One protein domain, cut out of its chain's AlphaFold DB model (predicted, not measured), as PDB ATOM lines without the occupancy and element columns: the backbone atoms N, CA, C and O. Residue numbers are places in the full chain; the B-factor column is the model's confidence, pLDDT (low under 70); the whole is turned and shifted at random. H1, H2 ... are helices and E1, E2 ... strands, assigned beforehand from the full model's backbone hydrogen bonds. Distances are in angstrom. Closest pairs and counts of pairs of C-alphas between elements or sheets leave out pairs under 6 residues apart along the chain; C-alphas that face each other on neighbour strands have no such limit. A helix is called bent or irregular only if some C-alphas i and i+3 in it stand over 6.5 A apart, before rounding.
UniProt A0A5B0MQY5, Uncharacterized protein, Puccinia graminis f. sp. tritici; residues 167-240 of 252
ATOM      1  N   ASP A 167     -37.725  13.251 -19.412       96.75
ATOM      2  CA  ASP A 167     -38.086  12.445 -20.578       96.75
ATOM      3  C   ASP A 167     -39.440  12.897 -21.140       96.75
ATOM      4  O   ASP A 167     -40.401  13.114 -20.399       96.75
ATOM      5  N   LEU A 168     -39.526  13.018 -22.466       97.62
ATOM      6  CA  LEU A 168     -40.760  13.336 -23.181       97.62
ATOM      7  C   LEU A 168     -41.288  12.057 -23.819       97.62
ATOM      8  O   LEU A 168     -40.994  11.746 -24.973       97.62
ATOM      9  N   ILE A 169     -42.035  11.290 -23.030       96.94
ATOM     10  CA  ILE A 169     -42.563   9.980 -23.415       96.94
ATOM     11  C   ILE A 169     -44.075   9.976 -23.199       96.94
ATOM     12  O   ILE A 169     -44.569  10.460 -22.182       96.94
ATOM     13  N   ALA A 170     -44.804   9.408 -24.155       93.88
ATOM     14  CA  ALA A 170     -46.240   9.170 -24.066       93.88
ATOM     15  C   ALA A 170     -46.551   7.697 -24.387       93.88
ATOM     16  O   ALA A 170     -45.702   6.995 -24.942       93.88
ATOM     17  N   PRO A 171     -47.749   7.196 -24.050       93.25
ATOM     18  CA  PRO A 171     -48.209   5.911 -24.562       93.25
ATOM     19  C   PRO A 171     -48.255   5.912 -26.096       93.25
ATOM     20  O   PRO A 171     -48.577   6.929 -26.707       93.25
ATOM     21  N   SER A 172     -47.987   4.758 -26.709       92.88
ATOM     22  CA  SER A 172     -48.168   4.534 -28.154       92.88
ATOM     23  C   SER A 172     -47.343   5.447 -29.076       92.88
ATOM     24  O   SER A 172     -47.845   5.903 -30.099       92.88
ATOM     25  N   LEU A 173     -46.073   5.693 -28.741       95.94
ATOM     26  CA  LEU A 173     -45.142   6.371 -29.650       95.94
ATOM     27  C   LEU A 173     -44.820   5.509 -30.877       95.94
ATOM     28  O   LEU A 173     -44.579   4.308 -30.755       95.94
ATOM     29  N   ASP A 174     -44.705   6.148 -32.037       95.38
ATOM     30  CA  ASP A 174     -44.211   5.533 -33.270       95.38
ATOM     31  C   ASP A 174     -42.682   5.402 -33.255       95.38
ATOM     32  O   ASP A 174     -42.115   4.418 -33.742       95.38
ATOM     33  N   VAL A 175     -41.997   6.408 -32.697       96.62
ATOM     34  CA  VAL A 175     -40.531   6.474 -32.611       96.62
ATOM     35  C   VAL A 175     -40.099   7.122 -31.298       96.62
ATOM     36  O   VAL A 175     -40.591   8.182 -30.923       96.62
ATOM     37  N   LEU A 176     -39.105   6.523 -30.638       97.06
ATOM     38  CA  LEU A 176     -38.395   7.122 -29.506       97.06
ATOM     39  C   LEU A 176     -36.974   7.516 -29.929       97.06
ATOM     40  O   LEU A 176     -36.159   6.659 -30.277       97.06
ATOM     41  N   PHE A 177     -36.662   8.810 -29.886       97.19
ATOM     42  CA  PHE A 177     -35.307   9.311 -30.088       97.19
ATOM     43  C   PHE A 177     -34.543   9.295 -28.767       97.19
ATOM     44  O   PHE A 177     -34.940   9.927 -27.792       97.19
ATOM     45  N   CYS A 178     -33.409   8.597 -28.764       96.31
ATOM     46  CA  CYS A 178     -32.533   8.498 -27.606       96.31
ATOM     47  C   CYS A 178     -31.225   9.261 -27.867       96.31
ATOM     48  O   CYS A 178     -30.412   8.870 -28.712       96.31
ATOM     49  N   GLY A 179     -31.043  10.385 -27.177       93.31
ATOM     50  CA  GLY A 179     -29.799  11.142 -27.149       93.31
ATOM     51  C   GLY A 179     -28.754  10.502 -26.233       93.31
ATOM     52  O   GLY A 179     -29.016   9.555 -25.498       93.31
ATOM     53  N   SER A 180     -27.512  10.983 -26.305       93.69
ATOM     54  CA  SER A 180     -26.457  10.486 -25.412       93.69
ATOM     55  C   SER A 180     -26.551  11.106 -24.021       93.69
ATOM     56  O   SER A 180     -26.456  10.394 -23.028       93.69
ATOM     57  N   ASN A 181     -26.667  12.432 -23.962       93.81
ATOM     58  CA  ASN A 181     -26.803  13.198 -22.735       93.81
ATOM     59  C   ASN A 181     -27.272  14.628 -23.052       93.81
ATOM     60  O   ASN A 181     -26.929  15.154 -24.124       93.81
ATOM     61  N   PRO A 182     -27.914  15.321 -22.092       93.81
ATOM     62  CA  PRO A 182     -28.288  16.709 -22.277       93.81
ATOM     63  C   PRO A 182     -27.058  17.586 -22.526       93.81
ATOM     64  O   PRO A 182     -26.075  17.569 -21.776       93.81
ATOM     65  N   GLY A 183     -27.113  18.399 -23.580       93.56
ATOM     66  CA  GLY A 183     -26.123  19.449 -23.798       93.56
ATOM     67  C   GLY A 183     -26.319  20.602 -22.810       93.56
ATOM     68  O   GLY A 183     -27.446  20.888 -22.407       93.56
ATOM     69  N   CYS A 184     -25.256  21.344 -22.483       94.00
ATOM     70  CA  CYS A 184     -25.349  22.476 -21.547       94.00
ATOM     71  C   CYS A 184     -26.465  23.481 -21.880       94.00
ATOM     72  O   CYS A 184     -27.115  23.978 -20.974       94.00
ATOM     73  N   GLN A 185     -26.683  23.800 -23.163       95.19
ATOM     74  CA  GLN A 185     -27.754  24.728 -23.549       95.19
ATOM     75  C   GLN A 185     -29.140  24.126 -23.312       95.19
ATOM     76  O   GLN A 185     -30.021  24.830 -22.836       95.19
ATOM     77  N   SER A 186     -29.316  22.841 -23.625       96.19
ATOM     78  CA  SER A 186     -30.574  22.127 -23.406       96.19
ATOM     79  C   SER A 186     -30.931  22.053 -21.933       96.19
ATOM     80  O   SER A 186     -32.046  22.399 -21.573       96.19
ATOM     81  N   ALA A 187     -29.962  21.725 -21.079       95.75
ATOM     82  CA  ALA A 187     -30.152  21.718 -19.633       95.75
ATOM     83  C   ALA A 187     -30.475  23.110 -19.060       95.75
ATOM     84  O   ALA A 187     -31.255  23.230 -18.125       95.75
ATOM     85  N   LYS A 188     -29.898  24.180 -19.627       95.50
ATOM     86  CA  LYS A 188     -30.160  25.557 -19.173       95.50
ATOM     87  C   LYS A 188     -31.577  26.027 -19.458       95.50
ATOM     88  O   LYS A 188     -32.150  26.717 -18.626       95.50
ATOM     89  N   ILE A 189     -32.098  25.722 -20.644       95.62
ATOM     90  CA  ILE A 189     -33.429  26.190 -21.054       95.62
ATOM     91  C   ILE A 189     -34.510  25.120 -20.891       95.62
ATOM     92  O   ILE A 189     -35.653  25.376 -21.226       95.62
ATOM     93  N   SER A 190     -34.148  23.939 -20.387       96.25
ATOM     94  CA  SER A 190     -35.029  22.779 -20.232       96.25
ATOM     95  C   SER A 190     -35.734  22.343 -21.523       96.25
ATOM     96  O   SER A 190     -36.877  21.912 -21.478       96.25
ATOM     97  N   HIS A 191     -35.027  22.409 -22.659       97.31
ATOM     98  CA  HIS A 191     -35.542  21.944 -23.953       97.31
ATOM     99  C   HIS A 191     -34.529  21.106 -24.734       97.31
ATOM    100  O   HIS A 191     -33.326  21.417 -24.790       97.31
ATOM    101  N   TYR A 192     -35.006  20.056 -25.397       97.50
ATOM    102  CA  TYR A 192     -34.157  19.134 -26.146       97.50
ATOM    103  C   TYR A 192     -33.492  19.799 -27.354       97.50
ATOM    104  O   TYR A 192     -34.051  20.631 -28.072       97.50
ATOM    105  N   TYR A 193     -32.234  19.418 -27.583       96.75
ATOM    106  CA  TYR A 193     -31.449  19.813 -28.755       96.75
ATOM    107  C   TYR A 193     -31.406  21.334 -29.030       96.75
ATOM    108  O   TYR A 193     -31.354  21.777 -30.176       96.75
ATOM    109  N   ALA A 194     -31.374  22.145 -27.970       96.38
ATOM    110  CA  ALA A 194     -31.514  23.601 -28.018       96.38
ATOM    111  C   ALA A 194     -30.288  24.360 -28.546       96.38
ATOM    112  O   ALA A 194     -30.362  25.542 -28.890       96.38
ATOM    113  N   HIS A 195     -29.116  23.725 -28.571       95.50
ATOM    114  CA  HIS A 195     -27.907  24.403 -29.026       95.50
ATOM    115  C   HIS A 195     -27.965  24.674 -30.536       95.50
ATOM    116  O   HIS A 195     -28.225  23.768 -31.318       95.50
ATOM    117  N   ARG A 196     -27.609  25.890 -30.973       93.12
ATOM    118  CA  ARG A 196     -27.687  26.318 -32.389       93.12
ATOM    119  C   ARG A 196     -26.957  25.423 -33.398       93.12
ATOM    120  O   ARG A 196     -27.274  25.444 -34.580       93.12
ATOM    121  N   SER A 197     -25.916  24.715 -32.955       92.75
ATOM    122  CA  SER A 197     -25.151  23.803 -33.817       92.75
ATOM    123  C   SER A 197     -25.780  22.417 -33.922       92.75
ATOM    124  O   SER A 197     -25.260  21.579 -34.649       92.75
ATOM    125  N   ASN A 198     -26.824  22.141 -33.143       95.00
ATOM    126  CA  ASN A 198     -27.558  20.899 -33.230       95.00
ATOM    127  C   ASN A 198     -28.485  20.952 -34.454       95.00
ATOM    128  O   ASN A 198     -29.148  21.958 -34.710       95.00
ATOM    129  N   HIS A 199     -28.496  19.872 -35.232       95.38
ATOM    130  CA  HIS A 199     -29.279  19.773 -36.459       95.38
ATOM    131  C   HIS A 199     -30.599  19.021 -36.291       95.38
ATOM    132  O   HIS A 199     -31.367  19.020 -37.244       95.38
ATOM    133  N   PHE A 200     -30.897  18.455 -35.116       96.56
ATOM    134  CA  PHE A 200     -32.071  17.618 -34.851       96.56
ATOM    135  C   PHE A 200     -33.358  18.212 -35.426       96.56
ATOM    136  O   PHE A 200     -33.931  17.635 -36.337       96.56
ATOM    137  N   TRP A 201     -33.736  19.420 -35.004       97.06
ATOM    138  CA  TRP A 201     -34.970  20.080 -35.450       97.06
ATOM    139  C   TRP A 201     -35.029  20.337 -36.957       97.06
ATOM    140  O   TRP A 201     -36.092  20.294 -37.571       97.06
ATOM    141  N   LYS A 202     -33.876  20.610 -37.579       96.62
ATOM    142  CA  LYS A 202     -33.793  20.774 -39.034       96.62
ATOM    143  C   LYS A 202     -33.941  19.422 -39.733       96.62
ATOM    144  O   LYS A 202     -34.664  19.337 -40.717       96.62
ATOM    145  N   SER A 203     -33.248  18.400 -39.241       97.56
ATOM    146  CA  SER A 203     -33.280  17.052 -39.796       97.56
ATOM    147  C   SER A 203     -34.663  16.434 -39.669       97.56
ATOM    148  O   SER A 203     -35.161  15.946 -40.670       97.56
ATOM    149  N   LEU A 204     -35.300  16.545 -38.501       97.19
ATOM    150  CA  LEU A 204     -36.640  16.032 -38.215       97.19
ATOM    151  C   LEU A 204     -37.652  16.499 -39.271       97.19
ATOM    152  O   LEU A 204     -38.316  15.680 -39.910       97.19
ATOM    153  N   PHE A 205     -37.665  17.807 -39.533       97.69
ATOM    154  CA  PHE A 205     -38.493  18.409 -40.574       97.69
ATOM    155  C   PHE A 205     -38.121  17.930 -41.982       97.69
ATOM    156  O   PHE A 205     -38.985  17.491 -42.731       97.69
ATOM    157  N   LEU A 206     -36.837  17.979 -42.353       97.75
ATOM    158  CA  LEU A 206     -36.404  17.592 -43.702       97.75
ATOM    159  C   LEU A 206     -36.633  16.106 -44.010       97.75
ATOM    160  O   LEU A 206     -36.774  15.751 -45.175       97.75
ATOM    161  N   SER A 207     -36.676  15.248 -42.992       96.62
ATOM    162  CA  SER A 207     -37.035  13.833 -43.133       96.62
ATOM    163  C   SER A 207     -38.542  13.567 -43.192       96.62
ATOM    164  O   SER A 207     -38.933  12.422 -43.389       96.62
ATOM    165  N   GLY A 208     -39.384  14.588 -43.015       96.19
ATOM    166  CA  GLY A 208     -40.840  14.452 -43.089       96.19
ATOM    167  C   GLY A 208     -41.506  13.895 -41.829       96.19
ATOM    168  O   GLY A 208     -42.679  13.544 -41.892       96.19
ATOM    169  N   PHE A 209     -40.807  13.830 -40.685       96.06
ATOM    170  CA  PHE A 209     -41.431  13.458 -39.402       96.06
ATOM    171  C   PHE A 209     -42.412  14.524 -38.904       96.06
ATOM    172  O   PHE A 209     -43.367  14.205 -38.206       96.06
ATOM    173  N   THR A 210     -42.175  15.789 -39.257       97.25
ATOM    174  CA  THR A 210     -43.053  16.909 -38.911       97.25
ATOM    175  C   THR A 210     -43.409  17.709 -40.169       97.25
ATOM    176  O   THR A 210     -42.568  17.854 -41.059       97.25
ATOM    177  N   PRO A 211     -44.632  18.266 -40.266       97.00
ATOM    178  CA  PRO A 211     -45.092  19.009 -41.443       97.00
ATOM    179  C   PRO A 211     -44.419  20.380 -41.591       97.00
ATOM    180  O   PRO A 211     -44.360  20.935 -42.686       97.00
ATOM    181  N   HIS A 212     -43.894  20.932 -40.499       97.00
ATOM    182  CA  HIS A 212     -43.092  22.150 -40.477       97.00
ATOM    183  C   HIS A 212     -41.922  21.997 -39.504       97.00
ATOM    184  O   HIS A 212     -41.842  21.047 -38.718       97.00
ATOM    185  N   ARG A 213     -40.984  22.944 -39.558       97.56
ATOM    186  CA  ARG A 213     -39.842  22.965 -38.647       97.56
ATOM    187  C   ARG A 213     -40.262  23.481 -37.274       97.56
ATOM    188  O   ARG A 213     -40.615  24.649 -37.148       97.56
ATOM    189  N   LEU A 214     -40.155  22.615 -36.274       97.94
ATOM    190  CA  LEU A 214     -40.332  22.955 -34.865       97.94
ATOM    191  C   LEU A 214     -39.077  23.619 -34.282       97.94
ATOM    192  O   LEU A 214     -37.959  23.456 -34.793       97.94
ATOM    193  N   SER A 215     -39.271  24.389 -33.219       97.31
ATOM    194  CA  SER A 215     -38.215  24.938 -32.379       97.31
ATOM    195  C   SER A 215     -38.014  24.069 -31.129       97.31
ATOM    196  O   SER A 215     -38.882  23.268 -30.796       97.31
ATOM    197  N   PRO A 216     -36.901  24.236 -30.392       97.62
ATOM    198  CA  PRO A 216     -36.709  23.538 -29.122       97.62
ATOM    199  C   PRO A 216     -37.856  23.729 -28.124       97.62
ATOM    200  O   PRO A 216     -38.145  22.805 -27.383       97.62
ATOM    201  N   HIS A 217     -38.524  24.889 -28.120       97.88
ATOM    202  CA  HIS A 217     -39.622  25.163 -27.183       97.88
ATOM    203  C   HIS A 217     -40.891  24.360 -27.493       97.88
ATOM    204  O   HIS A 217     -41.774  24.255 -26.647       97.88
ATOM    205  N   ASP A 218     -40.970  23.775 -28.689       97.62
ATOM    206  CA  ASP A 218     -42.113  22.996 -29.159       97.62
ATOM    207  C   ASP A 218     -41.921  21.488 -28.900       97.62
ATOM    208  O   ASP A 218     -42.704  20.668 -29.374       97.62
ATOM    209  N   ASP A 219     -40.871  21.090 -28.172       97.75
ATOM    210  CA  ASP A 219     -40.541  19.684 -27.919       97.75
ATOM    211  C   ASP A 219     -41.629  18.917 -27.163       97.75
ATOM    212  O   ASP A 219     -41.879  17.751 -27.462       97.75
ATOM    213  N   HIS A 220     -42.334  19.591 -26.259       97.25
ATOM    214  CA  HIS A 220     -43.482  19.056 -25.530       97.25
ATOM    215  C   HIS A 220     -44.648  18.598 -26.426       97.25
ATOM    216  O   HIS A 220     -45.450  17.778 -25.986       97.25
ATOM    217  N   LEU A 221     -44.741  19.081 -27.671       97.38
ATOM    218  CA  LEU A 221     -45.783  18.676 -28.623       97.38
ATOM    219  C   LEU A 221     -45.465  17.335 -29.300       97.38
ATOM    220  O   LEU A 221     -46.370  16.661 -29.788       97.38
ATOM    221  N   LEU A 222     -44.186  16.936 -29.335       97.69
ATOM    222  CA  LEU A 222     -43.731  15.747 -30.059       97.69
ATOM    223  C   LEU A 222     -44.474  14.462 -29.663       97.69
ATOM    224  O   LEU A 222     -44.938  13.767 -30.574       97.69
ATOM    225  N   PRO A 223     -44.653  14.146 -28.365       97.69
ATOM    226  CA  PRO A 223     -45.297  12.895 -27.987       97.69
ATOM    227  C   PRO A 223     -46.782  12.867 -28.356       97.69
ATOM    228  O   PRO A 223     -47.267  11.852 -28.850       97.69
ATOM    229  N   SER A 224     -47.503  13.972 -28.141       96.25
ATOM    230  CA  SER A 224     -48.960  14.026 -28.307       96.25
ATOM    231  C   SER A 224     -49.412  14.261 -29.744       96.25
ATOM    232  O   SER A 224     -50.418  13.695 -30.157       96.25
ATOM    233  N   GLU A 225     -48.712  15.107 -30.499       96.44
ATOM    234  CA  GLU A 225     -49.145  15.507 -31.845       96.44
ATOM    235  C   GLU A 225     -48.498  14.674 -32.950       96.44
ATOM    236  O   GLU A 225     -49.090  14.499 -34.015       96.44
ATOM    237  N   PHE A 226     -47.293  14.152 -32.705       96.69
ATOM    238  CA  PHE A 226     -46.491  13.489 -33.733       96.69
ATOM    239  C   PHE A 226     -46.155  12.029 -33.406       96.69
ATOM    240  O   PHE A 226     -45.575  11.354 -34.251       96.69
ATOM    241  N   GLY A 227     -46.487  11.536 -32.206       97.31
ATOM    242  CA  GLY A 227     -46.124  10.180 -31.783       97.31
ATOM    243  C   GLY A 227     -44.609   9.989 -31.625       97.31
ATOM    244  O   GLY A 227     -44.105   8.876 -31.771       97.31
ATOM    245  N   LEU A 228     -43.863  11.066 -31.352       98.25
ATOM    246  CA  LEU A 228     -42.400  11.058 -31.264       98.25
ATOM    247  C   LEU A 228     -41.946  11.346 -29.831       98.25
ATOM    248  O   LEU A 228     -42.270  12.388 -29.272       98.25
ATOM    249  N   GLY A 229     -41.170  10.443 -29.238       98.12
ATOM    250  CA  GLY A 229     -40.620  10.628 -27.892       98.12
ATOM    251  C   GLY A 229     -39.165  11.073 -27.895       98.12
ATOM    252  O   GLY A 229     -38.426  10.760 -28.832       98.12
ATOM    253  N   LEU A 230     -38.740  11.737 -26.819       98.00
ATOM    254  CA  LEU A 230     -37.353  12.148 -26.577       98.00
ATOM    255  C   LEU A 230     -36.872  11.679 -25.196       98.00
ATOM    256  O   LEU A 230     -37.577  11.838 -24.202       98.00
ATOM    257  N   THR A 231     -35.656  11.139 -25.136       96.62
ATOM    258  CA  THR A 231     -34.961  10.758 -23.894       96.62
ATOM    259  C   THR A 231     -33.441  10.809 -24.098       96.62
ATOM    260  O   THR A 231     -32.968  10.946 -25.231       96.62
ATOM    261  N   ASP A 232     -32.655  10.672 -23.031       95.25
ATOM    262  CA  ASP A 232     -31.194  10.584 -23.062       95.25
ATOM    263  C   ASP A 232     -30.688   9.342 -22.306       95.25
ATOM    264  O   ASP A 232     -31.154   9.026 -21.217       95.25
ATOM    265  N   LEU A 233     -29.656   8.677 -22.840       93.56
ATOM    266  CA  LEU A 233     -29.010   7.528 -22.182       93.56
ATOM    267  C   LEU A 233     -28.386   7.886 -20.828       93.56
ATOM    268  O   LEU A 233     -28.286   7.044 -19.938       93.56
ATOM    269  N   VAL A 234     -27.889   9.115 -20.696       92.75
ATOM    270  CA  VAL A 234     -27.252   9.618 -19.482       92.75
ATOM    271  C   VAL A 234     -27.904  10.937 -19.100       92.75
ATOM    272  O   VAL A 234     -27.767  11.930 -19.808       92.75
ATOM    273  N   CYS A 235     -28.524  10.985 -17.923       90.44
ATOM    274  CA  CYS A 235     -29.247  12.173 -17.465       90.44
ATOM    275  C   CYS A 235     -28.329  13.378 -17.205       90.44
ATOM    276  O   CYS A 235     -28.777  14.523 -17.216       90.44
ATOM    277  N   ARG A 236     -27.042  13.151 -16.909       92.19
ATOM    278  CA  ARG A 236     -26.106  14.209 -16.498       92.19
ATOM    279  C   ARG A 236     -25.775  15.158 -17.660       92.19
ATOM    280  O   ARG A 236     -25.168  14.714 -18.638       92.19
ATOM    281  N   PRO A 237     -26.035  16.471 -17.528       92.69
ATOM    282  CA  PRO A 237     -25.657  17.430 -18.551       92.69
ATOM    283  C   PRO A 237     -24.142  17.564 -18.684       92.69
ATOM    284  O   PRO A 237     -23.429  17.710 -17.691       92.69
ATOM    285  N   THR A 238     -23.638  17.580 -19.913       91.88
ATOM    286  CA  THR A 238     -22.230  17.885 -20.193       91.88
ATOM    287  C   THR A 238     -22.101  18.659 -21.502       91.88
ATOM    288  O   THR A 238     -23.038  18.762 -22.297       91.88
ATOM    289  N   ALA A 239     -20.936  19.264 -21.742       88.12
ATOM    290  CA  ALA A 239     -20.713  20.009 -22.979       88.12
ATOM    291  C   ALA A 239     -20.502  19.100 -24.202       88.12
ATOM    292  O   ALA A 239     -20.767  19.523 -25.326       88.12
ATOM    293  N   GLU A 240     -19.978  17.893 -23.991       86.50
ATOM    294  CA  GLU A 240     -19.610  16.937 -25.036       86.50
ATOM    295  C   GLU A 240     -19.753  15.513 -24.498       86.50
ATOM    296  O   GLU A 240     -19.368  15.248 -23.363       86.50
TER     297      GLU A 240
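This is residues 167 to 240 of the 252 residues of an uncharacterized protein of Puccinia graminis f. sp. tritici (UniProt A0A5B0MQY5). A short two-stranded parallel ribbon, E1 and E2, forms one side of a loop-rich body, with three small helices spread over the other side without touching one another. The printed part has 74 residues, ordered E1 H1 H2 H3 E2, one strand-helix-strand unit, two parallel neighbour strands with helices between; the class is mixed, with under half of the residues in named elements. It is compact, radius of gyration of the C-alphas 11.7 A, spanning 30 by 25 by 17 A.

E1, residues 175 to 179, and E2, residues 228 to 232, are parallel at 24 degrees; N 177 and O 229 are 2.8 A apart, within hydrogen-bond range. The closest C-alphas of H3, residues 216 to 226, and E2 are those of Leu 222 and Leu 228, 5.0 A apart. H2, residues 200 to 206, is close to H3 but not clearly touching: the closest C-alphas, of Trp 201 and Pro 216, are 7.4 A apart, at a steep tilt of 55 degrees, the same way. H1, residues 184 to 189, is apart from H2, H3 and E2. In H1 every O i to N i+4 pair is within hydrogen-bond range, in H2 2 of 3, in H3 2 of 7 beside 4 of 8 O i to N i+3 pairs.

E1 begins at C-alpha 175 (-40.531, 6.474, -32.611) and measures 12.9 A; E2 measures 13.9 A and ends at C-alpha 232 (-31.194, 10.584, -23.062). H1 measures 8.9 A, H2 9.9 A and H3 14.8 A; H3 is irregular, C-alphas 217 and 220 being 7.4 A apart.

The C-alphas farthest apart, of Ser 172 and Ala 239, are 31.9 A apart. The printed part has no cut, no link between named elements is long, and no printed residue is under 70 in pLDDT.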